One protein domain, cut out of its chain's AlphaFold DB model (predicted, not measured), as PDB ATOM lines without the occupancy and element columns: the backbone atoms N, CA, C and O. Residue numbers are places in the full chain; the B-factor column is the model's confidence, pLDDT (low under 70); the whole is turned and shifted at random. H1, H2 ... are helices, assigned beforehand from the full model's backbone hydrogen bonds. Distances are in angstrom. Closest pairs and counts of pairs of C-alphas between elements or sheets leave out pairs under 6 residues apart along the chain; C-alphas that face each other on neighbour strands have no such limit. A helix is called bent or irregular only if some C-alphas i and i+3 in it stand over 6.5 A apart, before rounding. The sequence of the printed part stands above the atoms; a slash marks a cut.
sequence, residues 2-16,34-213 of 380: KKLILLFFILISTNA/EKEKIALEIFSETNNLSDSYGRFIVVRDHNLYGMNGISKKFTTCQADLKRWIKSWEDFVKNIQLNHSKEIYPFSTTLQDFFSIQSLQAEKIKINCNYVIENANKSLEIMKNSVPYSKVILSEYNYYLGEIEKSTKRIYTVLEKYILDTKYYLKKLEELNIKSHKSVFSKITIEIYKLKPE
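Overview. This is residues 2 to 16 and 34 to 213 of the 380 residues of an uncharacterized protein of Fluviispira sanaruensis (UniProt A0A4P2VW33). The model is a long, thin rod of helices: H5 and H6 fold into a long helical hairpin, and H3 and H4, nearly end to end, make a third row along it. The short H1 lies beside H4 at its residues 82 to 93, and the short H2 crosses H6 at a steep tilt near one end of the rod, where residues 36 to 39 touch residues 159 to 163 of H6. The printed part has 195 residues with six named helices, H1 to H6 in order along the chain, and no named strand; the class is all helix. It is extended, with a radius of gyration of the C-alphas of 25.6 A and spans of 90 by 27 by 25 A.

Along the chain. H1 is residues 5 to 16, beginning at C-alpha 5 (10.759, 27.268, 44.885). After the cut come H2, residues 34 to 45, and H3, residues 51 to 64. H4, residues 70 to 94, is 36.3 A long. H5, residues 100 to 143, is 64.1 A long, with a kink of 28 degrees near residue 107; it is irregular, but only just, with C-alphas 101 and 104 6.7 A apart. H6, residues 154 to 209, is 80.7 A long and ends at C-alpha 209 (25.924, 36.491, 48.380). It has a kink of 37 degrees near residue 161 and is irregular, with C-alphas 155 and 158 8.4 A apart.

Arrangement. H1, H3, H4, H5 and H6 form a bundle, helices set side by side, mostly aligned. H4 and H6 are the hubs, touching four helices each. H6 touches H5 in a hairpin, opposite ways at a shallow tilt of 13 degrees; their closest C-alphas, of Ile 132 and Ile 178, are 4.9 A apart. H4 and H5 form another hairpin, at a shallow tilt of 15 degrees, with the C-alphas of Cys 77 and Cys 128 closest at 5.4 A; H5 touches H4 with residues 117 to 135 alone. H6 touches H4 with residues 177 to 202 alone, the same way, with the C-alphas of Val 92 and Val 199 closest at 5.7 A. H3 touches H5 at residues 134 to 142 alone, with the C-alphas of Val 59 and Ser 138 closest at 5.9 A. H3 and H4 touch only at the corner, and only just, with 3 pairs of C-alphas within 8 A; the closest are those of Leu 64 and Ile 70, 4.8 A apart. H1 touches H4 at residues 82 to 93 alone, with the C-alphas of Ile 10 and Glu 89 closest at 7.0 A. H2 touches H6 at a steep tilt of 63 degrees, with the C-alphas of Ala 39 and Tyr 159 closest at 6.2 A. Each O i to N i+4 pair is within hydrogen-bond range in H2 and H4; the counts are 7 of 8 in H1, 9 of 10 in H3, 37 of 40 in H5 and 50 of 52 in H6.

Size, cuts and confidence. The two C-alphas farthest apart, of Glu 155 and Glu 213, are 89.9 A apart. Residues 17 to 33 are not printed, and C-alphas 16 and 34 are 39.0 A apart across this cut. Of the links printed whole, none is long. Mean pLDDT of the printed part is 75.3; 58 residues are under 70, among them 2 to 16, 34 to 55 and 146 to 156.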
ATOM      1  N   LYS A   2      16.714  25.515  47.712       35.44
ATOM      2  CA  LYS A   2      15.818  26.701  47.806       35.44
ATOM      3  C   LYS A   2      15.739  27.608  46.553       35.44
ATOM      4  O   LYS A   2      14.856  28.453  46.482       35.44
ATOM      5  N   LYS A   3      16.608  27.420  45.544       34.84
ATOM      6  CA  LYS A   3      16.631  28.223  44.295       34.84
ATOM      7  C   LYS A   3      15.448  27.954  43.342       34.84
ATOM      8  O   LYS A   3      15.135  28.825  42.543       34.84
ATOM      9  N   LEU A   4      14.785  26.794  43.435       35.38
ATOM     10  CA  LEU A   4      13.693  26.422  42.519       35.38
ATOM     11  C   LEU A   4      12.301  26.876  42.990       35.38
ATOM     12  O   LEU A   4      11.417  27.047  42.162       35.38
ATOM     13  N   ILE A   5      12.100  27.099  44.293       45.31
ATOM     14  CA  ILE A   5      10.759  27.268  44.885       45.31
ATOM     15  C   ILE A   5      10.143  28.640  44.546       45.31
ATOM     16  O   ILE A   5       8.933  28.745  44.369       45.31
ATOM     17  N   LEU A   6      10.955  29.693  44.389       43.69
ATOM     18  CA  LEU A   6      10.454  31.067  44.222       43.69
ATOM     19  C   LEU A   6       9.873  31.347  42.822       43.69
ATOM     20  O   LEU A   6       8.823  31.972  42.696       43.69
ATOM     21  N   LEU A   7      10.534  30.839  41.777       43.88
ATOM     22  CA  LEU A   7      10.037  30.877  40.395       43.88
ATOM     23  C   LEU A   7       8.814  29.970  40.218       43.88
ATOM     24  O   LEU A   7       7.895  30.315  39.477       43.88
ATOM     25  N   PHE A   8       8.770  28.860  40.961       46.25
ATOM     26  CA  PHE A   8       7.661  27.909  40.958       46.25
ATOM     27  C   PHE A   8       6.336  28.557  41.381       46.25
ATOM     28  O   PHE A   8       5.312  28.273  40.777       46.25
ATOM     29  N   PHE A   9       6.326  29.477  42.354       48.25
ATOM     30  CA  PHE A   9       5.078  30.114  42.797       48.25
ATOM     31  C   PHE A   9       4.465  31.060  41.760       48.25
ATOM     32  O   PHE A   9       3.241  31.078  41.619       48.25
ATOM     33  N   ILE A  10       5.288  31.802  41.009       46.78
ATOM     34  CA  ILE A  10       4.783  32.690  39.952       46.78
ATOM     35  C   ILE A  10       4.341  31.850  38.738       46.78
ATOM     36  O   ILE A  10       3.207  32.003  38.286       46.78
ATOM     37  N   LEU A  11       5.135  30.847  38.340       41.44
ATOM     38  CA  LEU A  11       4.817  29.900  37.255       41.44
ATOM     39  C   LEU A  11       3.593  29.003  37.531       41.44
ATOM     40  O   LEU A  11       2.823  28.696  36.619       41.44
ATOM     41  N   ILE A  12       3.373  28.571  38.779       47.56
ATOM     42  CA  ILE A  12       2.143  27.855  39.161       47.56
ATOM     43  C   ILE A  12       0.955  28.812  39.115       47.56
ATOM     44  O   ILE A  12      -0.121  28.417  38.675       47.56
ATOM     45  N   SER A  13       1.122  30.061  39.554       48.34
ATOM     46  CA  SER A  13       0.023  31.024  39.568       48.34
ATOM     47  C   SER A  13      -0.400  31.460  38.162       48.34
ATOM     48  O   SER A  13      -1.599  31.538  37.910       48.34
ATOM     49  N   THR A  14       0.529  31.622  37.212       45.22
ATOM     50  CA  THR A  14       0.202  31.862  35.796       45.22
ATOM     51  C   THR A  14      -0.509  30.665  35.180       45.22
ATOM     52  O   THR A  14      -1.577  30.826  34.587       45.22
ATOM     53  N   ASN A  15      -0.004  29.449  35.404       45.72
ATOM     54  CA  ASN A  15      -0.689  28.241  34.951       45.72
ATOM     55  C   ASN A  15      -2.059  28.058  35.616       45.72
ATOM     56  O   ASN A  15      -2.981  27.638  34.938       45.72
ATOM     57  N   ALA A  16      -2.253  28.399  36.891       50.00
ATOM     58  CA  ALA A  16      -3.547  28.285  37.571       50.00
ATOM     59  C   ALA A  16      -4.558  29.364  37.137       50.00
ATOM     60  O   ALA A  16      -5.755  29.089  37.074       50.00
ATOM     61  N   GLU A  34     -28.458  29.169   9.368       50.00
ATOM     62  CA  GLU A  34     -29.223  29.601   8.195       50.00
ATOM     63  C   GLU A  34     -30.730  29.708   8.499       50.00
ATOM     64  O   GLU A  34     -31.424  30.543   7.932       50.00
ATOM     65  N   LYS A  35     -31.211  28.960   9.499       49.00
ATOM     66  CA  LYS A  35     -32.593  29.001   9.980       49.00
ATOM     67  C   LYS A  35     -32.853  30.207  10.881       49.00
ATOM     68  O   LYS A  35     -33.923  30.791  10.769       49.00
ATOM     69  N   GLU A  36     -31.902  30.613  11.719       48.38
ATOM     70  CA  GLU A  36     -31.915  31.864  12.479       48.38
ATOM     71  C   GLU A  36     -31.857  33.052  11.515       48.38
ATOM     72  O   GLU A  36     -32.576  34.010  11.725       48.38
ATOM     73  N   LYS A  37     -31.103  32.998  10.409       55.41
ATOM     74  CA  LYS A  37     -31.126  34.057   9.379       55.41
ATOM     75  C   LYS A  37     -32.469  34.191   8.681       55.41
ATOM     76  O   LYS A  37     -32.997  35.294   8.626       55.41
ATOM     77  N   ILE A  38     -33.026  33.073   8.224       53.97
ATOM     78  CA  ILE A  38     -34.361  33.031   7.615       53.97
ATOM     79  C   ILE A  38     -35.406  33.547   8.610       53.97
ATOM     80  O   ILE A  38     -36.271  34.335   8.247       53.97
ATOM     81  N   ALA A  39     -35.289  33.171   9.885       53.72
ATOM     82  CA  ALA A  39     -36.103  33.731  10.956       53.72
ATOM     83  C   ALA A  39     -35.937  35.254  11.036       53.72
ATOM     84  O   ALA A  39     -36.923  35.981  10.996       53.72
ATOM     85  N   LEU A  40     -34.694  35.742  11.118       53.22
ATOM     86  CA  LEU A  40     -34.400  37.163  11.275       53.22
ATOM     87  C   LEU A  40     -34.940  37.995  10.097       53.22
ATOM     88  O   LEU A  40     -35.441  39.093  10.331       53.22
ATOM     89  N   GLU A  41     -34.873  37.467   8.872       52.84
ATOM     90  CA  GLU A  41     -35.426  38.080   7.656       52.84
ATOM     91  C   GLU A  41     -36.962  38.095   7.684       52.84
ATOM     92  O   GLU A  41     -37.555  39.171   7.607       52.84
ATOM     93  N   ILE A  42     -37.610  36.950   7.935       51.34
ATOM     94  CA  ILE A  42     -39.080  36.837   8.025       51.34
ATOM     95  C   ILE A  42     -39.658  37.755   9.123       51.34
ATOM     96  O   ILE A  42     -40.714  38.370   8.944       51.34
ATOM     97  N   PHE A  43     -38.964  37.894  10.258       52.22
ATOM     98  CA  PHE A  43     -39.391  38.759  11.367       52.22
ATOM     99  C   PHE A  43     -39.051  40.239  11.182       52.22
ATOM    100  O   PHE A  43     -39.605  41.080  11.886       52.22
ATOM    101  N   SER A  44     -38.149  40.579  10.259       46.94
ATOM    102  CA  SER A  44     -37.869  41.976   9.904       46.94
ATOM    103  C   SER A  44     -38.941  42.574   8.987       46.94
ATOM    104  O   SER A  44     -39.166  43.782   9.019       46.94
ATOM    105  N   GLU A  45     -39.639  41.729   8.221       43.25
ATOM    106  CA  GLU A  45     -40.699  42.124   7.284       43.25
ATOM    107  C   GLU A  45     -42.097  42.171   7.931       43.25
ATOM    108  O   GLU A  45     -42.997  42.860   7.443       43.25
ATOM    109  N   THR A  46     -42.295  41.498   9.068       50.06
ATOM    110  CA  THR A  46     -43.532  41.585   9.858       50.06
ATOM    111  C   THR A  46     -43.498  42.837  10.739       50.06
ATOM    112  O   THR A  46     -42.900  42.862  11.812       50.06
ATOM    113  N   ASN A  47     -44.125  43.914  10.256       46.66
ATOM    114  CA  ASN A  47     -44.261  45.199  10.952       46.66
ATOM    115  C   ASN A  47     -44.588  45.025  12.450       46.66
ATOM    116  O   ASN A  47     -45.628  44.470  12.804       46.66
ATOM    117  N   ASN A  48     -43.715  45.594  13.290       45.03
ATOM    118  CA  ASN A  48     -43.570  45.458  14.746       45.03
ATOM    119  C   ASN A  48     -42.643  44.320  15.195       45.03
ATOM    120  O   ASN A  48     -43.074  43.280  15.697       45.03
ATOM    121  N   LEU A  49     -41.335  44.610  15.163       52.75
ATOM    122  CA  LEU A  49     -40.378  43.995  16.081       52.75
ATOM    123  C   LEU A  49     -40.972  43.982  17.497       52.75
ATOM    124  O   LEU A  49     -41.328  45.031  18.037       52.75
ATOM    125  N   SER A  50     -41.001  42.815  18.144       57.16
ATOM    126  CA  SER A  50     -41.105  42.815  19.602       57.16
ATOM    127  C   SER A  50     -39.874  43.536  20.163       57.16
ATOM    128  O   SER A  50     -38.742  43.268  19.750       57.16
ATOM    129  N   ASP A  51     -40.083  44.458  21.099       63.16
ATOM    130  CA  ASP A  51     -39.017  45.190  21.798       63.16
ATOM    131  C   ASP A  51     -37.928  44.234  22.342       63.16
ATOM    132  O   ASP A  51     -36.733  44.520  22.249       63.16
ATOM    133  N   SER A  52     -38.316  43.026  22.769       65.19
ATOM    134  CA  SER A  52     -37.392  41.963  23.182       65.19
ATOM    135  C   SER A  52     -36.412  41.515  22.104       65.19
ATOM    136  O   SER A  52     -35.255  41.219  22.406       65.19
ATOM    137  N   TYR A  53     -36.858  41.429  20.857       66.06
ATOM    138  CA  TYR A  53     -36.035  40.952  19.757       66.06
ATOM    139  C   TYR A  53     -35.043  42.025  19.282       66.06
ATOM    140  O   TYR A  53     -33.865  41.732  19.071       66.06
ATOM    141  N   GLY A  54     -35.467  43.294  19.241       64.50
ATOM    142  CA  GLY A  54     -34.568  44.417  18.957       64.50
ATOM    143  C   GLY A  54     -33.459  44.544  20.008       64.50
ATOM    144  O   GLY A  54     -32.282  44.675  19.670       64.50
ATOM    145  N   ARG A  55     -33.808  44.405  21.294       68.50
ATOM    146  CA  ARG A  55     -32.839  44.410  22.405       68.50
ATOM    147  C   ARG A  55     -31.848  43.253  22.336       68.50
ATOM    148  O   ARG A  55     -30.667  43.458  22.612       68.50
ATOM    149  N   PHE A  56     -32.301  42.062  21.941       72.38
ATOM    150  CA  PHE A  56     -31.430  40.905  21.731       72.38
ATOM    151  C   PHE A  56     -30.359  41.183  20.665       72.38
ATOM    152  O   PHE A  56     -29.176  40.967  20.932       72.38
ATOM    153  N   ILE A  57     -30.748  41.719  19.501       67.75
ATOM    154  CA  ILE A  57     -29.813  42.047  18.410       67.75
ATOM    155  C   ILE A  57     -28.808  43.113  18.855       67.75
ATOM    156  O   ILE A  57     -27.605  42.948  18.654       67.75
ATOM    157  N   VAL A  58     -29.273  44.180  19.513       70.75
ATOM    158  CA  VAL A  58     -28.394  45.238  20.039       70.75
ATOM    159  C   VAL A  58     -27.364  44.653  21.009       70.75
ATOM    160  O   VAL A  58     -26.166  44.908  20.882       70.75
ATOM    161  N   VAL A  59     -27.794  43.814  21.952       76.19
ATOM    162  CA  VAL A  59     -26.870  43.221  22.922       76.19
ATOM    163  C   VAL A  59     -25.893  42.254  22.259       76.19
ATOM    164  O   VAL A  59     -24.705  42.307  22.569       76.19
ATOM    165  N   ARG A  60     -26.348  41.399  21.339       76.12
ATOM    166  CA  ARG A  60     -25.485  40.443  20.633       76.12
ATOM    167  C   ARG A  60     -24.459  41.159  19.759       76.12
ATOM    168  O   ARG A  60     -23.260  40.975  19.952       76.12
ATOM    169  N   ASP A  61     -24.924  41.977  18.825       67.81
ATOM    170  CA  ASP A  61     -24.112  42.430  17.692       67.81
ATOM    171  C   ASP A  61     -23.353  43.728  17.961       67.81
ATOM    172  O   ASP A  61     -22.404  44.023  17.240       67.81
ATOM    173  N   HIS A  62     -23.762  44.494  18.980       66.62
ATOM    174  CA  HIS A  62     -23.132  45.775  19.315       66.62
ATOM    175  C   HIS A  62     -22.461  45.751  20.691       66.62
ATOM    176  O   HIS A  62     -21.323  46.206  20.830       66.62
ATOM    177  N   ASN A  63     -23.130  45.218  21.720       77.25
ATOM    178  CA  ASN A  63     -22.564  45.238  23.073       77.25
ATOM    179  C   ASN A  63     -21.597  44.075  23.310       77.25
ATOM    180  O   ASN A  63     -20.522  44.267  23.877       77.25
ATOM    181  N   LEU A  64     -21.980  42.858  22.924       77.31
ATOM    182  CA  LEU A  64     -21.223  41.640  23.194       77.31
ATOM    183  C   LEU A  64     -20.119  41.429  22.155       77.31
ATOM    184  O   LEU A  64     -18.939  41.318  22.516       77.31
ATOM    185  N   TYR A  65     -20.516  41.395  20.883       70.06
ATOM    186  CA  TYR A  65     -19.652  41.242  19.719       70.06
ATOM    187  C   TYR A  65     -19.476  42.597  19.012       70.06
ATOM    188  O   TYR A  65     -20.329  43.465  19.115       70.06
ATOM    189  N   GLY A  66     -18.321  42.818  18.374       63.22
ATOM    190  CA  GLY A  66     -17.952  44.100  17.752       63.22
ATOM    191  C   GLY A  66     -16.522  44.535  18.091       63.22
ATOM    192  O   GLY A  66     -15.933  44.057  19.065       63.22
ATOM    193  N   MET A  67     -15.945  45.458  17.309       59.44
ATOM    194  CA  MET A  67     -14.551  45.921  17.489       59.44
ATOM    195  C   MET A  67     -14.275  46.503  18.887       59.44
ATOM    196  O   MET A  67     -13.146  46.426  19.372       59.44
ATOM    197  N   ASN A  68     -15.310  47.011  19.561       66.19
ATOM    198  CA  ASN A  68     -15.256  47.520  20.932       66.19
ATOM    199  C   ASN A  68     -16.184  46.775  21.914       66.19
ATOM    200  O   ASN A  68     -16.377  47.249  23.035       66.19
ATOM    201  N   GLY A  69     -16.712  45.609  21.527       78.38
ATOM    202  CA  GLY A  69     -17.633  44.818  22.347       78.38
ATOM    203  C   GLY A  69     -16.985  44.210  23.598       78.38
ATOM    204  O   GLY A  69     -15.756  44.128  23.729       78.38
ATOM    205  N   ILE A  70     -17.830  43.739  24.520       87.06
ATOM    206  CA  ILE A  70     -17.453  43.126  25.804       87.06
ATOM    207  C   ILE A  70     -16.425  42.006  25.599       87.06
ATOM    208  O   ILE A  70     -15.430  41.965  26.323       87.06
ATOM    209  N   SER A  71     -16.599  41.161  24.577       84.06
ATOM    210  CA  SER A  71     -15.659  40.073  24.261       84.06
ATOM    211  C   SER A  71     -14.241  40.590  23.963       84.06
ATOM    212  O   SER A  71     -13.246  40.116  24.527       84.06
ATOM    213  N   LYS A  72     -14.117  41.648  23.149       83.31
ATOM    214  CA  LYS A  72     -12.812  42.236  22.814       83.31
ATOM    215  C   LYS A  72     -12.158  42.916  24.019       83.31
ATOM    216  O   LYS A  72     -10.943  42.822  24.213       83.31
ATOM    217  N   LYS A  73     -12.941  43.602  24.856       86.25
ATOM    218  CA  LYS A  73     -12.425  44.234  26.084       86.25
ATOM    219  C   LYS A  73     -12.004  43.188  27.118       86.25
ATOM    220  O   LYS A  73     -10.965  43.355  27.755       86.25
ATOM    221  N   PHE A  74     -12.735  42.080  27.219       89.50
ATOM    222  CA  PHE A  74     -12.378  40.947  28.068       89.50
ATOM    223  C   PHE A  74     -11.047  40.308  27.647       89.50
ATOM    224  O   PHE A  74     -10.144  40.169  28.474       89.50
ATOM    225  N   THR A  75     -10.875  39.998  26.358       87.12
ATOM    226  CA  THR A  75      -9.607  39.447  25.837       87.12
ATOM    227  C   THR A  75      -8.437  40.414  26.031       87.12
ATOM    228  O   THR A  75      -7.336  39.992  26.387       87.12
ATOM    229  N   THR A  76      -8.676  41.722  25.891       86.44
ATOM    230  CA  THR A  76      -7.673  42.764  26.179       86.44
ATOM    231  C   THR A  76      -7.282  42.780  27.660       86.44
ATOM    232  O   THR A  76      -6.096  42.712  27.970       86.44
ATOM    233  N   CYS A  77      -8.253  42.768  28.582       89.19
ATOM    234  CA  CYS A  77      -8.019  42.659  30.032       89.19
ATOM    235  C   CYS A  77      -7.163  41.420  30.375       89.19
ATOM    236  O   CYS A  77      -6.180  41.523  31.114       89.19
ATOM    237  N   GLN A  78      -7.461  40.257  29.781       87.12
ATOM    238  CA  GLN A  78      -6.653  39.045  29.966       87.12
ATOM    239  C   GLN A  78      -5.224  39.194  29.424       87.12
ATOM    240  O   GLN A  78      -4.267  38.764  30.074       87.12
ATOM    241  N   ALA A  79      -5.062  39.772  28.233       86.44
ATOM    242  CA  ALA A  79      -3.755  39.985  27.620       86.44
ATOM    243  C   ALA A  79      -2.896  40.972  28.428       86.44
ATOM    244  O   ALA A  79      -1.703  40.731  28.625       86.44
ATOM    245  N   ASP A  80      -3.495  42.047  28.940       88.50
ATOM    246  CA  ASP A  80      -2.822  43.021  29.800       88.50
ATOM    247  C   ASP A  80      -2.355  42.373  31.104       88.50
ATOM    248  O   ASP A  80      -1.190  42.519  31.477       88.50
ATOM    249  N   LEU A  81      -3.213  41.565  31.739       88.44
ATOM    250  CA  LEU A  81      -2.851  40.802  32.932       88.44
ATOM    251  C   LEU A  81      -1.685  39.837  32.662       88.44
ATOM    252  O   LEU A  81      -0.744  39.782  33.450       88.44
ATOM    253  N   LYS A  82      -1.699  39.109  31.534       87.69
ATOM    254  CA  LYS A  82      -0.588  38.219  31.136       87.69
ATOM    255  C   LYS A  82       0.726  38.981  30.994       87.69
ATOM    256  O   LYS A  82       1.747  38.537  31.514       87.69
ATOM    257  N   ARG A  83       0.705  40.120  30.294       89.38
ATOM    258  CA  ARG A  83       1.895  40.961  30.083       89.38
ATOM    259  C   ARG A  83       2.431  41.518  31.398       89.38
ATOM    260  O   ARG A  83       3.638  41.480  31.619       89.38
ATOM    261  N   TRP A  84       1.541  41.970  32.276       91.56
ATOM    262  CA  TRP A  84       1.894  42.463  33.605       91.56
ATOM    263  C   TRP A  84       2.557  41.377  34.459       91.56
ATOM    264  O   TRP A  84       3.642  41.597  34.992       91.56
ATOM    265  N   ILE A  85       1.995  40.162  34.507       87.69
ATOM    266  CA  ILE A  85       2.615  39.052  35.250       87.69
ATOM    267  C   ILE A  85       3.980  38.680  34.662       87.69
ATOM    268  O   ILE A  85       4.942  38.506  35.408       87.69
ATOM    269  N   LYS A  86       4.095  38.609  33.331       88.00
ATOM    270  CA  LYS A  86       5.375  38.332  32.670       88.00
ATOM    271  C   LYS A  86       6.437  39.375  33.030       88.00
ATOM    272  O   LYS A  86       7.579  39.017  33.288       88.00
ATOM    273  N   SER A  87       6.055  40.648  33.129       90.25
ATOM    274  CA  SER A  87       6.968  41.714  33.550       90.25
ATOM    275  C   SER A  87       7.528  41.487  34.960       90.25
ATOM    276  O   SER A  87       8.724  41.683  35.172       90.25
ATOM    277  N   TRP A  88       6.705  41.015  35.903       87.88
ATOM    278  CA  TRP A  88       7.165  40.591  37.232       87.88
ATOM    279  C   TRP A  88       8.112  39.394  37.180       87.88
ATOM    280  O   TRP A  88       9.150  39.412  37.843       87.88
ATOM    281  N   GLU A  89       7.771  38.363  36.406       86.12
ATOM    282  CA  GLU A  89       8.617  37.175  36.247       86.12
ATOM    283  C   GLU A  89       9.999  37.533  35.699       86.12
ATOM    284  O   GLU A  89      11.012  37.103  36.251       86.12
ATOM    285  N   ASP A  90      10.033  38.324  34.629       88.00
ATOM    286  CA  ASP A  90      11.266  38.726  33.961       88.00
ATOM    287  C   ASP A  90      12.119  39.603  34.885       88.00
ATOM    288  O   ASP A  90      13.322  39.374  35.010       88.00
ATOM    289  N   PHE A  91      11.505  40.536  35.619       90.25
ATOM    290  CA  PHE A  91      12.230  41.354  36.586       90.25
ATOM    291  C   PHE A  91      12.857  40.504  37.697       90.25
ATOM    292  O   PHE A  91      14.062  40.589  37.910       90.25
ATOM    293  N   VAL A  92      12.081  39.629  38.355       86.00
ATOM    294  CA  VAL A  92      12.574  38.757  39.441       86.00
ATOM    295  C   VAL A  92      13.720  37.854  38.975       86.00
ATOM    296  O   VAL A  92      14.691  37.667  39.715       86.00
ATOM    297  N   LYS A  93      13.627  37.288  37.762       86.81
ATOM    298  CA  LYS A  93      14.682  36.436  37.180       86.81
ATOM    299  C   LYS A  93      16.001  37.188  37.027       86.81
ATOM    300  O   LYS A  93      17.050  36.614  37.316       86.81
ATOM    301  N   ASN A  94      15.926  38.452  36.628       88.69
ATOM    302  CA  ASN A  94      17.079  39.276  36.282       88.69
ATOM    303  C   ASN A  94      17.682  40.039  37.472       88.69
ATOM    304  O   ASN A  94      18.665  40.753  37.297       88.69
ATOM    305  N   ILE A  95      17.137  39.896  38.688       88.81
ATOM    306  CA  ILE A  95      17.749  40.488  39.885       88.81
ATOM    307  C   ILE A  95      19.102  39.823  40.150       88.81
ATOM    308  O   ILE A  95      19.181  38.629  40.469       88.81
ATOM    309  N   GLN A  96      20.153  40.631  40.080       86.94
ATOM    310  CA  GLN A  96      21.522  40.251  40.382       86.94
ATOM    311  C   GLN A  96      22.246  41.458  40.980       86.94
ATOM    312  O   GLN A  96      22.140  42.563  40.453       86.94
ATOM    313  N   LEU A  97      22.956  41.237  42.085       86.00
ATOM    314  CA  LEU A  97      23.862  42.210  42.689       86.00
ATOM    315  C   LEU A  97      25.241  41.560  42.738       86.00
ATOM    316  O   LEU A  97      25.400  40.509  43.359       86.00
ATOM    317  N   ASN A  98      26.214  42.162  42.063       84.12
ATOM    318  CA  ASN A  98      27.590  41.673  42.001       84.12
ATOM    319  C   ASN A  98      28.492  42.408  42.995       84.12
ATOM    320  O   ASN A  98      29.448  41.827  43.510       84.12
ATOM    321  N   HIS A  99      28.168  43.667  43.305       81.75
ATOM    322  CA  HIS A  99      28.932  44.498  44.230       81.75
ATOM    323  C   HIS A  99      28.039  45.291  45.189       81.75
ATOM    324  O   HIS A  99      26.950  45.734  44.834       81.75
ATOM    325  N   SER A 100      28.537  45.557  46.402       74.94
ATOM    326  CA  SER A 100      27.821  46.353  47.415       74.94
ATOM    327  C   SER A 100      27.514  47.782  46.952       74.94
ATOM    328  O   SER A 100      26.484  48.345  47.315       74.94
ATOM    329  N   LYS A 101      28.355  48.352  46.079       76.19
ATOM    330  CA  LYS A 101      28.129  49.672  45.464       76.19
ATOM    331  C   LYS A 101      26.887  49.716  44.560       76.19
ATOM    332  O   LYS A 101      26.348  50.795  44.340       76.19
ATOM    333  N   GLU A 102      26.410  48.572  44.063       78.56
ATOM    334  CA  GLU A 102      25.231  48.483  43.188       78.56
ATOM    335  C   GLU A 102      23.911  48.547  43.964       78.56
ATOM    336  O   GLU A 102      22.864  48.761  43.363       78.56
ATOM    337  N   ILE A 103      23.939  48.412  45.294       77.19
ATOM    338  CA  ILE A 103      22.737  48.343  46.135       77.19
ATOM    339  C   ILE A 103      21.902  49.619  46.019       77.19
ATOM    340  O   ILE A 103      20.684  49.543  45.853       77.19
ATOM    341  N   TYR A 104      22.547  50.787  46.056       72.00
ATOM    342  CA  TYR A 104      21.847  52.061  45.930       72.00
ATOM    343  C   TYR A 104      21.268  52.266  44.515       72.00
ATOM    344  O   TYR A 104      20.047  52.413  44.415       72.00
ATOM    345  N   PRO A 105      22.048  52.166  43.414       71.06
ATOM    346  CA  PRO A 105      21.498  52.196  42.055       71.06
ATOM    347  C   PRO A 105      20.385  51.168  41.810       71.06
ATOM    348  O   PRO A 105      19.375  51.475  41.179       71.06
ATOM    349  N   PHE A 106      20.526  49.951  42.338       82.56
ATOM    350  CA  PHE A 106      19.516  48.908  42.193       82.56
ATOM    351  C   PHE A 106      18.239  49.226  42.976       82.56
ATOM    352  O   PHE A 106      17.144  48.984  42.468       82.56
ATOM    353  N   SER A 107      18.350  49.797  44.182       76.50
ATOM    354  CA  SER A 107      17.184  50.231  44.965       76.50
ATOM    355  C   SER A 107      16.325  51.222  44.176       76.50
ATOM    356  O   SER A 107      15.103  51.100  44.155       76.50
ATOM    357  N   THR A 108      16.963  52.116  43.425       71.00
ATOM    358  CA  THR A 108      16.303  53.063  42.531       71.00
ATOM    359  C   THR A 108      15.585  52.363  41.374       71.00
ATOM    360  O   THR A 108      14.388  52.578  41.172       71.00
ATOM    361  N   THR A 109      16.273  51.471  40.652       80.12
ATOM    362  CA  THR A 109      15.679  50.684  39.554       80.12
ATOM    363  C   THR A 109      14.482  49.861  40.026       80.12
ATOM    364  O   THR A 109      13.453  49.784  39.353       80.12
ATOM    365  N   LEU A 110      14.587  49.266  41.215       83.56
ATOM    366  CA  LEU A 110      13.503  48.517  41.831       83.56
ATOM    367  C   LEU A 110      12.273  49.389  42.094       83.56
ATOM    368  O   LEU A 110      11.138  48.963  41.880       83.56
ATOM    369  N   GLN A 111      12.486  50.613  42.559       73.88
ATOM    370  CA  GLN A 111      11.393  51.533  42.848       73.88
ATOM    371  C   GLN A 111      10.695  52.012  41.574       73.88
ATOM    372  O   GLN A 111       9.463  52.094  41.547       73.88
ATOM    373  N   ASP A 112      11.457  52.306  40.518       73.50
ATOM    374  CA  ASP A 112      10.901  52.616  39.199       73.50
ATOM    375  C   ASP A 112      10.031  51.463  38.699       73.50
ATOM    376  O   ASP A 112       8.898  51.669  38.252       73.50
ATOM    377  N   PHE A 113      10.529  50.237  38.851       83.50
ATOM    378  CA  PHE A 113       9.793  49.039  38.496       83.50
ATOM    379  C   PHE A 113       8.479  48.919  39.287       83.50
ATOM    380  O   PHE A 113       7.418  48.836  38.673       83.50
ATOM    381  N   PHE A 114       8.500  48.998  40.624       80.56
ATOM    382  CA  PHE A 114       7.278  48.944  41.448       80.56
ATOM    383  C   PHE A 114       6.260  50.036  41.096       80.56
ATOM    384  O   PHE A 114       5.050  49.782  41.078       80.56
ATOM    385  N   SER A 115       6.739  51.235  40.769       72.31
ATOM    386  CA  SER A 115       5.888  52.349  40.351       72.31
ATOM    387  C   SER A 115       5.172  52.032  39.037       72.31
ATOM    388  O   SER A 115       3.952  52.164  38.941       72.31
ATOM    389  N   ILE A 116       5.904  51.523  38.041       79.69
ATOM    390  CA  ILE A 116       5.335  51.089  36.757       79.69
ATOM    391  C   ILE A 116       4.315  49.964  36.967       79.69
ATOM    392  O   ILE A 116       3.221  50.024  36.400       79.69
ATOM    393  N   GLN A 117       4.634  48.970  37.800       84.12
ATOM    394  CA  GLN A 117       3.739  47.842  38.061       84.12
ATOM    395  C   GLN A 117       2.435  48.273  38.731       84.12
ATOM    396  O   GLN A 117       1.375  47.769  38.365       84.12
ATOM    397  N   SER A 118       2.495  49.225  39.664       79.44
ATOM    398  CA  SER A 118       1.308  49.757  40.346       79.44
ATOM    399  C   SER A 118       0.374  50.468  39.366       79.44
ATOM    400  O   SER A 118      -0.829  50.225  39.343       79.44
ATOM    401  N   LEU A 119       0.937  51.291  38.480       75.50
ATOM    402  CA  LEU A 119       0.174  52.000  37.456       75.50
ATOM    403  C   LEU A 119      -0.450  51.062  36.418       75.50
ATOM    404  O   LEU A 119      -1.582  51.267  35.979       75.50
ATOM    405  N   GLN A 120       0.293  50.036  36.003       84.25
ATOM    406  CA  GLN A 120      -0.221  49.012  35.098       84.25
ATOM    407  C   GLN A 120      -1.348  48.207  35.753       84.25
ATOM    408  O   GLN A 120      -2.356  47.952  35.100       84.25
ATOM    409  N   ALA A 121      -1.219  47.874  37.040       83.31
ATOM    410  CA  ALA A 121      -2.265  47.190  37.792       83.31
ATOM    411  C   ALA A 121      -3.567  48.008  37.835       83.31
ATOM    412  O   ALA A 121      -4.629  47.459  37.549       83.31
ATOM    413  N   GLU A 122      -3.503  49.316  38.100       81.56
ATOM    414  CA  GLU A 122      -4.692  50.184  38.084       81.56
ATOM    415  C   GLU A 122      -5.326  50.296  36.691       81.56
ATOM    416  O   GLU A 122      -6.545  50.198  36.549       81.56
ATOM    417  N   LYS A 123      -4.517  50.405  35.628       84.25
ATOM    418  CA  LYS A 123      -5.031  50.360  34.248       84.25
ATOM    419  C   LYS A 123      -5.772  49.057  33.952       84.25
ATOM    420  O   LYS A 123      -6.852  49.091  33.366       84.25
ATOM    421  N   ILE A 124      -5.216  47.920  34.374       88.88
ATOM    422  CA  ILE A 124      -5.866  46.613  34.224       88.88
ATOM    423  C   ILE A 124      -7.184  46.599  34.999       88.88
ATOM    424  O   ILE A 124      -8.199  46.202  34.434       88.88
ATOM    425  N   LYS A 125      -7.204  47.084  36.248       87.94
ATOM    426  CA  LYS A 125      -8.433  47.156  37.051       87.94
ATOM    427  C   LYS A 125      -9.534  47.942  36.346       87.94
ATOM    428  O   LYS A 125     -10.644  47.434  36.229       87.94
ATOM    429  N   ILE A 126      -9.222  49.131  35.828       85.69
ATOM    430  CA  ILE A 126     -10.175  49.968  35.084       85.69
ATOM    431  C   ILE A 126     -10.706  49.219  33.852       85.69
ATOM    432  O   ILE A 126     -11.919  49.107  33.676       85.69
ATOM    433  N   ASN A 127      -9.812  48.651  33.036       86.25
ATOM    434  CA  ASN A 127     -10.189  47.919  31.822       86.25
ATOM    435  C   ASN A 127     -11.084  46.712  32.128       86.25
ATOM    436  O   ASN A 127     -12.060  46.459  31.427       86.25
ATOM    437  N   CYS A 128     -10.762  45.962  33.176       89.75
ATOM    438  CA  CYS A 128     -11.532  44.799  33.589       89.75
ATOM    439  C   CYS A 128     -12.880  45.211  34.224       89.75
ATOM    440  O   CYS A 128     -13.904  44.603  33.923       89.75
ATOM    441  N   ASN A 129     -12.941  46.282  35.022       90.19
ATOM    442  CA  ASN A 129     -14.209  46.794  35.564       90.19
ATOM    443  C   ASN A 129     -15.179  47.235  34.462       90.19
ATOM    444  O   ASN A 129     -16.366  46.926  34.542       90.19
ATOM    445  N   TYR A 130     -14.673  47.843  33.385       88.56
ATOM    446  CA  TYR A 130     -15.482  48.187  32.214       88.56
ATOM    447  C   TYR A 130     -16.207  46.967  31.617       88.56
ATOM    448  O   TYR A 130     -17.355  47.073  31.185       88.56
ATOM    449  N   VAL A 131     -15.570  45.791  31.606       92.44
ATOM    450  CA  VAL A 131     -16.205  44.545  31.144       92.44
ATOM    451  C   VAL A 131     -17.390  44.185  32.039       92.44
ATOM    452  O   VAL A 131     -18.471  43.896  31.533       92.44
ATOM    453  N   ILE A 132     -17.198  44.232  33.360       92.62
ATOM    454  CA  ILE A 132     -18.240  43.903  34.341       92.62
ATOM    455  C   ILE A 132     -19.425  44.862  34.202       92.62
ATOM    456  O   ILE A 132     -20.571  44.421  34.140       92.62
ATOM    457  N   GLU A 133     -19.160  46.166  34.138       91.31
ATOM    458  CA  GLU A 133     -20.198  47.192  34.028       91.31
ATOM    459  C   GLU A 133     -21.030  47.030  32.757       91.31
ATOM    460  O   GLU A 133     -22.259  47.019  32.825       91.31
ATOM    461  N   ASN A 134     -20.392  46.848  31.599       89.69
ATOM    462  CA  ASN A 134     -21.126  46.713  30.339       89.69
ATOM    463  C   ASN A 134     -21.833  45.370  30.197       89.69
ATOM    464  O   ASN A 134     -22.912  45.313  29.606       89.69
ATOM    465  N   ALA A 135     -21.279  44.302  30.774       92.88
ATOM    466  CA  ALA A 135     -21.976  43.028  30.846       92.88
ATOM    467  C   ALA A 135     -23.231  43.126  31.724       92.88
ATOM    468  O   ALA A 135     -24.293  42.680  31.301       92.88
ATOM    469  N   ASN A 136     -23.155  43.793  32.883       92.38
ATOM    470  CA  ASN A 136     -24.326  44.049  33.726       92.38
ATOM    471  C   ASN A 136     -25.378  44.905  33.010       92.38
ATOM    472  O   ASN A 136     -26.546  44.531  33.001       92.38
ATOM    473  N   LYS A 137     -24.969  46.000  32.352       90.19
ATOM    474  CA  LYS A 137     -25.882  46.839  31.555       90.19
ATOM    475  C   LYS A 137     -26.557  46.043  30.440       90.19
ATOM    476  O   LYS A 137     -27.750  46.180  30.212       90.19
ATOM    477  N   SER A 138     -25.809  45.174  29.763       88.50
ATOM    478  CA  SER A 138     -26.351  44.318  28.703       88.50
ATOM    479  C   SER A 138     -27.354  43.298  29.245       88.50
ATOM    480  O   SER A 138     -28.418  43.118  28.660       88.50
ATOM    481  N   LEU A 139     -27.062  42.686  30.397       90.69
ATOM    482  CA  LEU A 139     -28.002  41.805  31.094       90.69
ATOM    483  C   LEU A 139     -29.279  42.545  31.509       90.69
ATOM    484  O   LEU A 139     -30.365  41.979  31.413       90.69
ATOM    485  N   GLU A 140     -29.162  43.790  31.965       88.81
ATOM    486  CA  GLU A 140     -30.299  44.637  32.332       88.81
ATOM    487  C   GLU A 140     -31.162  44.992  31.117       88.81
ATOM    488  O   GLU A 140     -32.378  44.817  31.166       88.81
ATOM    489  N   ILE A 141     -30.544  45.388  29.997       82.38
ATOM    490  CA  ILE A 141     -31.247  45.630  28.726       82.38
ATOM    491  C   ILE A 141     -32.054  44.395  28.328       82.38
ATOM    492  O   ILE A 141     -33.226  44.528  27.990       82.38
ATOM    493  N   MET A 142     -31.455  43.204  28.408       82.19
ATOM    494  CA  MET A 142     -32.156  41.962  28.088       82.19
ATOM    495  C   MET A 142     -33.283  41.657  29.085       82.19
ATOM    496  O   MET A 142     -34.342  41.204  28.660       82.19
ATOM    497  N   LYS A 143     -33.101  41.924  30.389       84.94
ATOM    498  CA  LYS A 143     -34.122  41.664  31.429       84.94
ATOM    499  C   LYS A 143     -35.334  42.584  31.312       84.94
ATOM    500  O   LYS A 143     -36.442  42.146  31.597       84.94
ATOM    501  N   ASN A 144     -35.127  43.820  30.870       80.44
ATOM    502  CA  ASN A 144     -36.182  44.822  30.701       80.44
ATOM    503  C   ASN A 144     -36.953  44.670  29.376       80.44
ATOM    504  O   ASN A 144     -37.693  45.568  28.986       80.44
ATOM    505  N   SER A 145     -36.765  43.551  28.676       70.00
ATOM    506  CA  SER A 145     -37.447  43.241  27.425       70.00
ATOM    507  C   SER A 145     -38.907  42.866  27.662       70.00
ATOM    508  O   SER A 145     -39.199  41.985  28.474       70.00
ATOM    509  N   VAL A 146     -39.828  43.476  26.912       69.00
ATOM    510  CA  VAL A 146     -41.245  43.081  26.956       69.00
ATOM    511  C   VAL A 146     -41.412  41.676  26.360       69.00
ATOM    512  O   VAL A 146     -40.972  41.461  25.228       69.00
ATOM    513  N   PRO A 147     -42.059  40.719  27.056       65.94
ATOM    514  CA  PRO A 147     -42.304  39.387  26.511       65.94
ATOM    515  C   PRO A 147     -43.069  39.463  25.188       65.94
ATOM    516  O   PRO A 147     -44.015  40.240  25.048       65.94
ATOM    517  N   TYR A 148     -42.692  38.635  24.219       66.19
ATOM    518  CA  TYR A 148     -43.415  38.557  22.955       66.19
ATOM    519  C   TYR A 148     -44.821  37.952  23.155       66.19
ATOM    520  O   TYR A 148     -45.046  37.115  24.035       66.19
ATOM    521  N   SER A 149     -45.787  38.359  22.324       64.31
ATOM    522  CA  SER A 149     -47.148  37.811  22.379       64.31
ATOM    523  C   SER A 149     -47.196  36.424  21.739       64.31
ATOM    524  O   SER A 149     -47.138  36.285  20.518       64.31
ATOM    525  N   LYS A 150     -47.350  35.386  22.570       61.84
ATOM    526  CA  LYS A 150     -47.496  33.988  22.119       61.84
ATOM    527  C   LYS A 150     -48.723  33.757  21.233       61.84
ATOM    528  O   LYS A 150     -48.728  32.815  20.451       61.84
ATOM    529  N   VAL A 151     -49.747  34.603  21.361       65.06
ATOM    530  CA  VAL A 151     -50.988  34.516  20.577       65.06
ATOM    531  C   VAL A 151     -50.786  35.067  19.166       65.06
ATOM    532  O   VAL A 151     -51.263  34.473  18.213       65.06
ATOM    533  N   ILE A 152     -50.052  36.175  19.026       61.91
ATOM    534  CA  ILE A 152     -49.777  36.797  17.718       61.91
ATOM    535  C   ILE A 152     -48.752  35.975  16.925       61.91
ATOM    536  O   ILE A 152     -48.800  35.930  15.703       61.91
ATOM    537  N   LEU A 153     -47.827  35.312  17.622       61.06
ATOM    538  CA  LEU A 153     -46.699  34.606  17.013       61.06
ATOM    539  C   LEU A 153     -46.851  33.076  17.050       61.06
ATOM    540  O   LEU A 153     -45.857  32.355  16.969       61.06
ATOM    541  N   SER A 154     -48.078  32.566  17.180       65.81
ATOM    542  CA  SER A 154     -48.346  31.133  17.358       65.81
ATOM    543  C   SER A 154     -47.886  30.263  16.184       65.81
ATOM    544  O   SER A 154     -47.565  29.093  16.380       65.81
ATOM    545  N   GLU A 155     -47.810  30.818  14.973       66.81
ATOM    546  CA  GLU A 155     -47.318  30.118  13.774       66.81
ATOM    547  C   GLU A 155     -45.782  30.006  13.735       66.81
ATOM    548  O   GLU A 155     -45.220  29.216  12.981       66.81
ATOM    549  N   TYR A 156     -45.087  30.733  14.612       67.62
ATOM    550  CA  TYR A 156     -43.631  30.878  14.615       67.62
ATOM    551  C   TYR A 156     -42.938  30.170  15.791       67.62
ATOM    552  O   TYR A 156     -41.777  30.450  16.100       67.62
ATOM    553  N   ASN A 157     -43.617  29.220  16.444       70.00
ATOM    554  CA  ASN A 157     -43.149  28.534  17.659       70.00
ATOM    555  C   ASN A 157     -41.733  27.944  17.556       70.00
ATOM    556  O   ASN A 157     -40.968  28.012  18.520       70.00
ATOM    557  N   TYR A 158     -41.367  27.377  16.400       68.31
ATOM    558  CA  TYR A 158     -40.019  26.843  16.179       68.31
ATOM    559  C   TYR A 158     -38.951  27.936  16.328       68.31
ATOM    560  O   TYR A 158     -38.003  27.785  17.099       68.31
ATOM    561  N   TYR A 159     -39.142  29.064  15.646       64.88
ATOM    562  CA  TYR A 159     -38.186  30.165  15.640       64.88
ATOM    563  C   TYR A 159     -38.123  30.903  16.978       64.88
ATOM    564  O   TYR A 159     -37.038  31.263  17.431       64.88
ATOM    565  N   LEU A 160     -39.263  31.061  17.657       68.81
ATOM    566  CA  LEU A 160     -39.305  31.584  19.023       68.81
ATOM    567  C   LEU A 160     -38.477  30.718  19.981       68.81
ATOM    568  O   LEU A 160     -37.719  31.246  20.795       68.81
ATOM    569  N   GLY A 161     -38.552  29.393  19.835       72.31
ATOM    570  CA  GLY A 161     -37.730  28.459  20.600       72.31
ATOM    571  C   GLY A 161     -36.225  28.635  20.360       72.31
ATOM    572  O   GLY A 161     -35.442  28.566  21.309       72.31
ATOM    573  N   GLU A 162     -35.799  28.899  19.121       69.50
ATOM    574  CA  GLU A 162     -34.389  29.169  18.810       69.50
ATOM    575  C   GLU A 162     -33.919  30.529  19.349       69.50
ATOM    576  O   GLU A 162     -32.854  30.607  19.966       69.50
ATOM    577  N   ILE A 163     -34.739  31.581  19.240       70.69
ATOM    578  CA  ILE A 163     -34.439  32.900  19.825       70.69
ATOM    579  C   ILE A 163     -34.296  32.799  21.348       70.69
ATOM    580  O   ILE A 163     -33.360  33.362  21.921       70.69
ATOM    581  N   GLU A 164     -35.165  32.048  22.029       76.50
ATOM    582  CA  GLU A 164     -35.053  31.815  23.472       76.50
ATOM    583  C   GLU A 164     -33.769  31.072  23.849       76.50
ATOM    584  O   GLU A 164     -33.108  31.426  24.832       76.50
ATOM    585  N   LYS A 165     -33.382  30.049  23.076       78.75
ATOM    586  CA  LYS A 165     -32.112  29.335  23.279       78.75
ATOM    587  C   LYS A 165     -30.925  30.282  23.111       78.75
ATOM    588  O   LYS A 165     -30.049  30.307  23.978       78.75
ATOM    589  N   SER A 166     -30.903  31.082  22.046       76.00
ATOM    590  CA  SER A 166     -29.848  32.070  21.792       76.00
ATOM    591  C   SER A 166     -29.799  33.149  22.875       76.00
ATOM    592  O   SER A 166     -28.724  33.475  23.377       76.00
ATOM    593  N   THR A 167     -30.954  33.620  23.339       77.06
ATOM    594  CA  THR A 167     -31.077  34.563  24.459       77.06
ATOM    595  C   THR A 167     -30.456  33.983  25.733       77.06
ATOM    596  O   THR A 167     -29.582  34.609  26.334       77.06
ATOM    597  N   LYS A 168     -30.812  32.746  26.113       83.56
ATOM    598  CA  LYS A 168     -30.226  32.049  27.278       83.56
ATOM    599  C   LYS A 168     -28.711  31.867  27.151       83.56
ATOM    600  O   LYS A 168     -27.989  32.008  28.142       83.56
ATOM    601  N   ARG A 169     -28.208  31.586  25.942       83.19
ATOM    602  CA  ARG A 169     -26.761  31.497  25.676       83.19
ATOM    603  C   ARG A 169     -26.068  32.833  25.933       83.19
ATOM    604  O   ARG A 169     -25.063  32.845  26.638       83.19
ATOM    605  N   ILE A 170     -26.612  33.942  25.431       83.00
ATOM    606  CA  ILE A 170     -26.052  35.283  25.665       83.00
ATOM    607  C   ILE A 170     -26.052  35.632  27.157       83.00
ATOM    608  O   ILE A 170     -25.018  36.066  27.662       83.00
ATOM    609  N   TYR A 171     -27.151  35.372  27.878       86.31
ATOM    610  CA  TYR A 171     -27.206  35.526  29.340       86.31
ATOM    611  C   TYR A 171     -26.044  34.799  30.023       86.31
ATOM    612  O   TYR A 171     -25.269  35.408  30.760       86.31
ATOM    613  N   THR A 172     -25.876  33.516  29.699       87.88
ATOM    614  CA  THR A 172     -24.815  32.673  30.263       87.88
ATOM    615  C   THR A 172     -23.419  33.225  29.953       87.88
ATOM    616  O   THR A 172     -22.539  33.219  30.813       87.88
ATOM    617  N   VAL A 173     -23.193  33.713  28.728       87.94
ATOM    618  CA  VAL A 173     -21.902  34.289  28.315       87.94
ATOM    619  C   VAL A 173     -21.601  35.582  29.077       87.94
ATOM    620  O   VAL A 173     -20.495  35.735  29.595       87.94
ATOM    621  N   LEU A 174     -22.572  36.493  29.186       88.75
ATOM    622  CA  LEU A 174     -22.418  37.756  29.911       88.75
ATOM    623  C   LEU A 174     -22.147  37.522  31.405       88.75
ATOM    624  O   LEU A 174     -21.221  38.114  31.963       88.75
ATOM    625  N   GLU A 175     -22.891  36.614  32.042       91.88
ATOM    626  CA  GLU A 175     -22.664  36.215  33.436       91.88
ATOM    627  C   GLU A 175     -21.277  35.599  33.633       91.88
ATOM    628  O   GLU A 175     -20.573  35.924  34.593       91.88
ATOM    629  N   LYS A 176     -20.840  34.755  32.692       90.31
ATOM    630  CA  LYS A 176     -19.505  34.156  32.719       90.31
ATOM    631  C   LYS A 176     -18.405  35.209  32.609       90.31
ATOM    632  O   LYS A 176     -17.455  35.136  33.386       90.31
ATOM    633  N   TYR A 177     -18.543  36.202  31.726       90.56
ATOM    634  CA  TYR A 177     -17.590  37.313  31.656       90.56
ATOM    635  C   TYR A 177     -17.511  38.066  32.985       90.56
ATOM    636  O   TYR A 177     -16.414  38.290  33.486       90.56
ATOM    637  N   ILE A 178     -18.645  38.375  33.619       92.06
ATOM    638  CA  ILE A 178     -18.654  39.033  34.936       92.06
ATOM    639  C   ILE A 178     -17.909  38.192  35.979       92.06
ATOM    640  O   ILE A 178     -17.062  38.718  36.709       92.06
ATOM    641  N   LEU A 179     -18.217  36.897  36.067       92.81
ATOM    642  CA  LEU A 179     -17.624  35.989  37.050       92.81
ATOM    643  C   LEU A 179     -16.116  35.815  36.841       92.81
ATOM    644  O   LEU A 179     -15.341  35.959  37.791       92.81
ATOM    645  N   ASP A 180     -15.689  35.534  35.609       89.25
ATOM    646  CA  ASP A 180     -14.277  35.333  35.287       89.25
ATOM    647  C   ASP A 180     -13.481  36.641  35.463       89.25
ATOM    648  O   ASP A 180     -12.382  36.619  36.023       89.25
ATOM    649  N   THR A 181     -14.036  37.803  35.094       90.88
ATOM    650  CA  THR A 181     -13.365  39.092  35.313       90.88
ATOM    651  C   THR A 181     -13.228  39.437  36.795       90.88
ATOM    652  O   THR A 181     -12.148  39.853  37.221       90.88
ATOM    653  N   LYS A 182     -14.262  39.205  37.617       91.56
ATOM    654  CA  LYS A 182     -14.163  39.363  39.081       91.56
ATOM    655  C   LYS A 182     -13.079  38.460  39.672       91.56
ATOM    656  O   LYS A 182     -12.317  38.892  40.538       91.56
ATOM    657  N   TYR A 183     -12.976  37.223  39.182       89.56
ATOM    658  CA  TYR A 183     -11.910  36.308  39.579       89.56
ATOM    659  C   TYR A 183     -10.519  36.862  39.228       89.56
ATOM    660  O   TYR A 183      -9.625  36.835  40.077       89.56
ATOM    661  N   TYR A 184     -10.331  37.414  38.027       86.56
ATOM    662  CA  TYR A 184      -9.056  38.018  37.626       86.56
ATOM    663  C   TYR A 184      -8.675  39.235  38.464       86.56
ATOM    664  O   TYR A 184      -7.519  39.337  38.868       86.56
ATOM    665  N   LEU A 185      -9.627  40.114  38.779       88.06
ATOM    666  CA  LEU A 185      -9.385  41.276  39.640       88.06
ATOM    667  C   LEU A 185      -8.905  40.858  41.033       88.06
ATOM    668  O   LEU A 185      -7.882  41.349  41.506       88.06
ATOM    669  N   LYS A 186      -9.570  39.871  41.647       87.56
ATOM    670  CA  LYS A 186      -9.129  39.306  42.931       87.56
ATOM    671  C   LYS A 186      -7.724  38.704  42.833       87.56
ATOM    672  O   LYS A 186      -6.890  38.892  43.718       87.56
ATOM    673  N   LYS A 187      -7.433  37.983  41.744       84.62
ATOM    674  CA  LYS A 187      -6.108  37.385  41.525       84.62
ATOM    675  C   LYS A 187      -5.017  38.424  41.307       84.62
ATOM    676  O   LYS A 187      -3.901  38.195  41.760       84.62
ATOM    677  N   LEU A 188      -5.320  39.544  40.662       85.94
ATOM    678  CA  LEU A 188      -4.374  40.636  40.453       85.94
ATOM    679  C   LEU A 188      -3.872  41.205  41.789       85.94
ATOM    680  O   LEU A 188      -2.667  41.389  41.952       85.94
ATOM    681  N   GLU A 189      -4.749  41.397  42.774       79.56
ATOM    682  CA  GLU A 189      -4.355  41.868  44.110       79.56
ATOM    683  C   GLU A 189      -3.491  40.844  44.858       79.56
ATOM    684  O   GLU A 189      -2.421  41.181  45.373       79.56
ATOM    685  N   GLU A 190      -3.908  39.572  44.860       83.62
ATOM    686  CA  GLU A 190      -3.139  38.479  45.468       83.62
ATOM    687  C   GLU A 190      -1.739  38.348  44.846       83.62
ATOM    688  O   GLU A 190      -0.744  38.159  45.555       83.62
ATOM    689  N   LEU A 191      -1.657  38.434  43.515       82.19
ATOM    690  CA  LEU A 191      -0.403  38.376  42.776       82.19
ATOM    691  C   LEU A 191       0.483  39.570  43.085       82.19
ATOM    692  O   LEU A 191       1.675  39.376  43.289       82.19
ATOM    693  N   ASN A 192      -0.077  40.776  43.174       80.19
ATOM    694  CA  ASN A 192       0.701  41.968  43.478       80.19
ATOM    695  C   ASN A 192       1.462  41.804  44.802       80.19
ATOM    696  O   ASN A 192       2.677  41.994  44.856       80.19
ATOM    697  N   ILE A 193       0.777  41.345  45.854       79.12
ATOM    698  CA  ILE A 193       1.388  41.094  47.169       79.12
ATOM    699  C   ILE A 193       2.481  40.020  47.074       79.12
ATOM    700  O   ILE A 193       3.575  40.180  47.624       79.12
ATOM    701  N   LYS A 194       2.199  38.909  46.385       81.00
ATOM    702  CA  LYS A 194       3.154  37.799  46.237       81.00
ATOM    703  C   LYS A 194       4.390  38.208  45.441       81.00
ATOM    704  O   LYS A 194       5.497  37.857  45.840       81.00
ATOM    705  N   SER A 195       4.227  38.971  44.367       81.44
ATOM    706  CA  SER A 195       5.333  39.417  43.523       81.44
ATOM    707  C   SER A 195       6.279  40.358  44.268       81.44
ATOM    708  O   SER A 195       7.492  40.161  44.200       81.44
ATOM    709  N   HIS A 196       5.756  41.290  45.074       82.12
ATOM    710  CA  HIS A 196       6.585  42.119  45.958       82.12
ATOM    711  C   HIS A 196       7.415  41.259  46.922       82.12
ATOM    712  O   HIS A 196       8.631  41.425  47.014       82.12
ATOM    713  N   LYS A 197       6.786  40.282  47.594       81.25
ATOM    714  CA  LYS A 197       7.490  39.350  48.497       81.25
ATOM    715  C   LYS A 197       8.587  38.562  47.780       81.25
ATOM    716  O   LYS A 197       9.679  38.404  48.331       81.25
ATOM    717  N   SER A 198       8.321  38.083  46.565       79.75
ATOM    718  CA  SER A 198       9.302  37.358  45.753       79.75
ATOM    719  C   SER A 198      10.501  38.231  45.390       79.75
ATOM    720  O   SER A 198      11.640  37.787  45.529       79.75
ATOM    721  N   VAL A 199      10.261  39.482  44.985       85.69
ATOM    722  CA  VAL A 199      11.328  40.444  44.688       85.69
ATOM    723  C   VAL A 199      12.198  40.693  45.919       85.69
ATOM    724  O   VAL A 199      13.410  40.506  45.843       85.69
ATOM    725  N   PHE A 200      11.602  41.022  47.069       84.94
ATOM    726  CA  PHE A 200      12.371  41.248  48.295       84.94
ATOM    727  C   PHE A 200      13.170  40.016  48.713       84.94
ATOM    728  O   PHE A 200      14.357  40.134  48.992       84.94
ATOM    729  N   SER A 201      12.566  38.828  48.665       82.00
ATOM    730  CA  SER A 201      13.259  37.576  49.000       82.00
ATOM    731  C   SER A 201      14.471  37.334  48.095       82.00
ATOM    732  O   SER A 201      15.531  36.911  48.557       82.00
ATOM    733  N   LYS A 202      14.330  37.612  46.795       86.44
ATOM    734  CA  LYS A 202      15.412  37.484  45.820       86.44
ATOM    735  C   LYS A 202      16.536  38.488  46.092       86.44
ATOM    736  O   LYS A 202      17.697  38.095  46.051       86.44
ATOM    737  N   ILE A 203      16.211  39.731  46.434       86.81
ATOM    738  CA  ILE A 203      17.199  40.763  46.789       86.81
ATOM    739  C   ILE A 203      17.953  40.387  48.055       86.81
ATOM    740  O   ILE A 203      19.176  40.455  48.067       86.81
ATOM    741  N   THR A 204      17.244  39.924  49.088       84.31
ATOM    742  CA  THR A 204      17.862  39.422  50.316       84.31
ATOM    743  C   THR A 204      18.901  38.357  49.989       84.31
ATOM    744  O   THR A 204      20.047  38.465  50.413       84.31
ATOM    745  N   ILE A 205      18.542  37.374  49.156       85.12
ATOM    746  CA  ILE A 205      19.477  36.338  48.701       85.12
ATOM    747  C   ILE A 205      20.700  36.943  47.997       85.12
ATOM    748  O   ILE A 205      21.813  36.509  48.282       85.12
ATOM    749  N   GLU A 206      20.524  37.902  47.084       86.94
ATOM    750  CA  GLU A 206      21.658  38.526  46.387       86.94
ATOM    751  C   GLU A 206      22.554  39.337  47.340       86.94
ATOM    752  O   GLU A 206      23.769  39.200  47.262       86.94
ATOM    753  N   ILE A 207      21.998  40.080  48.306       85.50
ATOM    754  CA  ILE A 207      22.788  40.814  49.315       85.50
ATOM    755  C   ILE A 207      23.628  39.851  50.161       85.50
ATOM    756  O   ILE A 207      24.823  40.076  50.339       85.50
ATOM    757  N   TYR A 208      23.054  38.737  50.625       82.88
ATOM    758  CA  TYR A 208      23.814  37.735  51.383       82.88
ATOM    759  C   TYR A 208      24.957  37.108  50.565       82.88
ATOM    760  O   TYR A 208      25.985  36.744  51.136       82.88
ATOM    761  N   LYS A 209      24.831  36.999  49.233       86.56
ATOM    762  CA  LYS A 209      25.924  36.491  48.380       86.56
ATOM    763  C   LYS A 209      27.116  37.435  48.298       86.56
ATOM    764  O   LYS A 209      28.219  36.952  48.058       86.56
ATOM    765  N   LEU A 210      26.909  38.734  48.510       82.94
ATOM    766  CA  LEU A 210      27.991  39.720  48.516       82.94
ATOM    767  C   LEU A 210      28.942  39.541  49.709       82.94
ATOM    768  O   LEU A 210      29.986  40.182  49.728       82.94
ATOM    769  N   LYS A 211      28.592  38.682  50.684       79.38
ATOM    770  CA  LYS A 211      29.332  38.475  51.940       79.38
ATOM    771  C   LYS A 211      29.728  39.801  52.618       79.38
ATOM    772  O   LYS A 211      30.904  39.994  52.917       79.38
ATOM    773  N   PRO A 212      28.783  40.735  52.817       74.12
ATOM    774  CA  PRO A 212      29.099  41.975  53.505       74.12
ATOM    775  C   PRO A 212      29.461  41.708  54.970       74.12
ATOM    776  O   PRO A 212      29.015  40.714  55.545       74.12
ATOM    777  N   GLU A 213      30.219  42.626  55.569       74.25
ATOM    778  CA  GLU A 213      30.573  42.581  56.995       74.25
ATOM    779  C   GLU A 213      29.325  42.579  57.891       74.25
ATOM    780  O   GLU A 213      29.265  41.808  58.844       74.25
TER     781      GLU A 213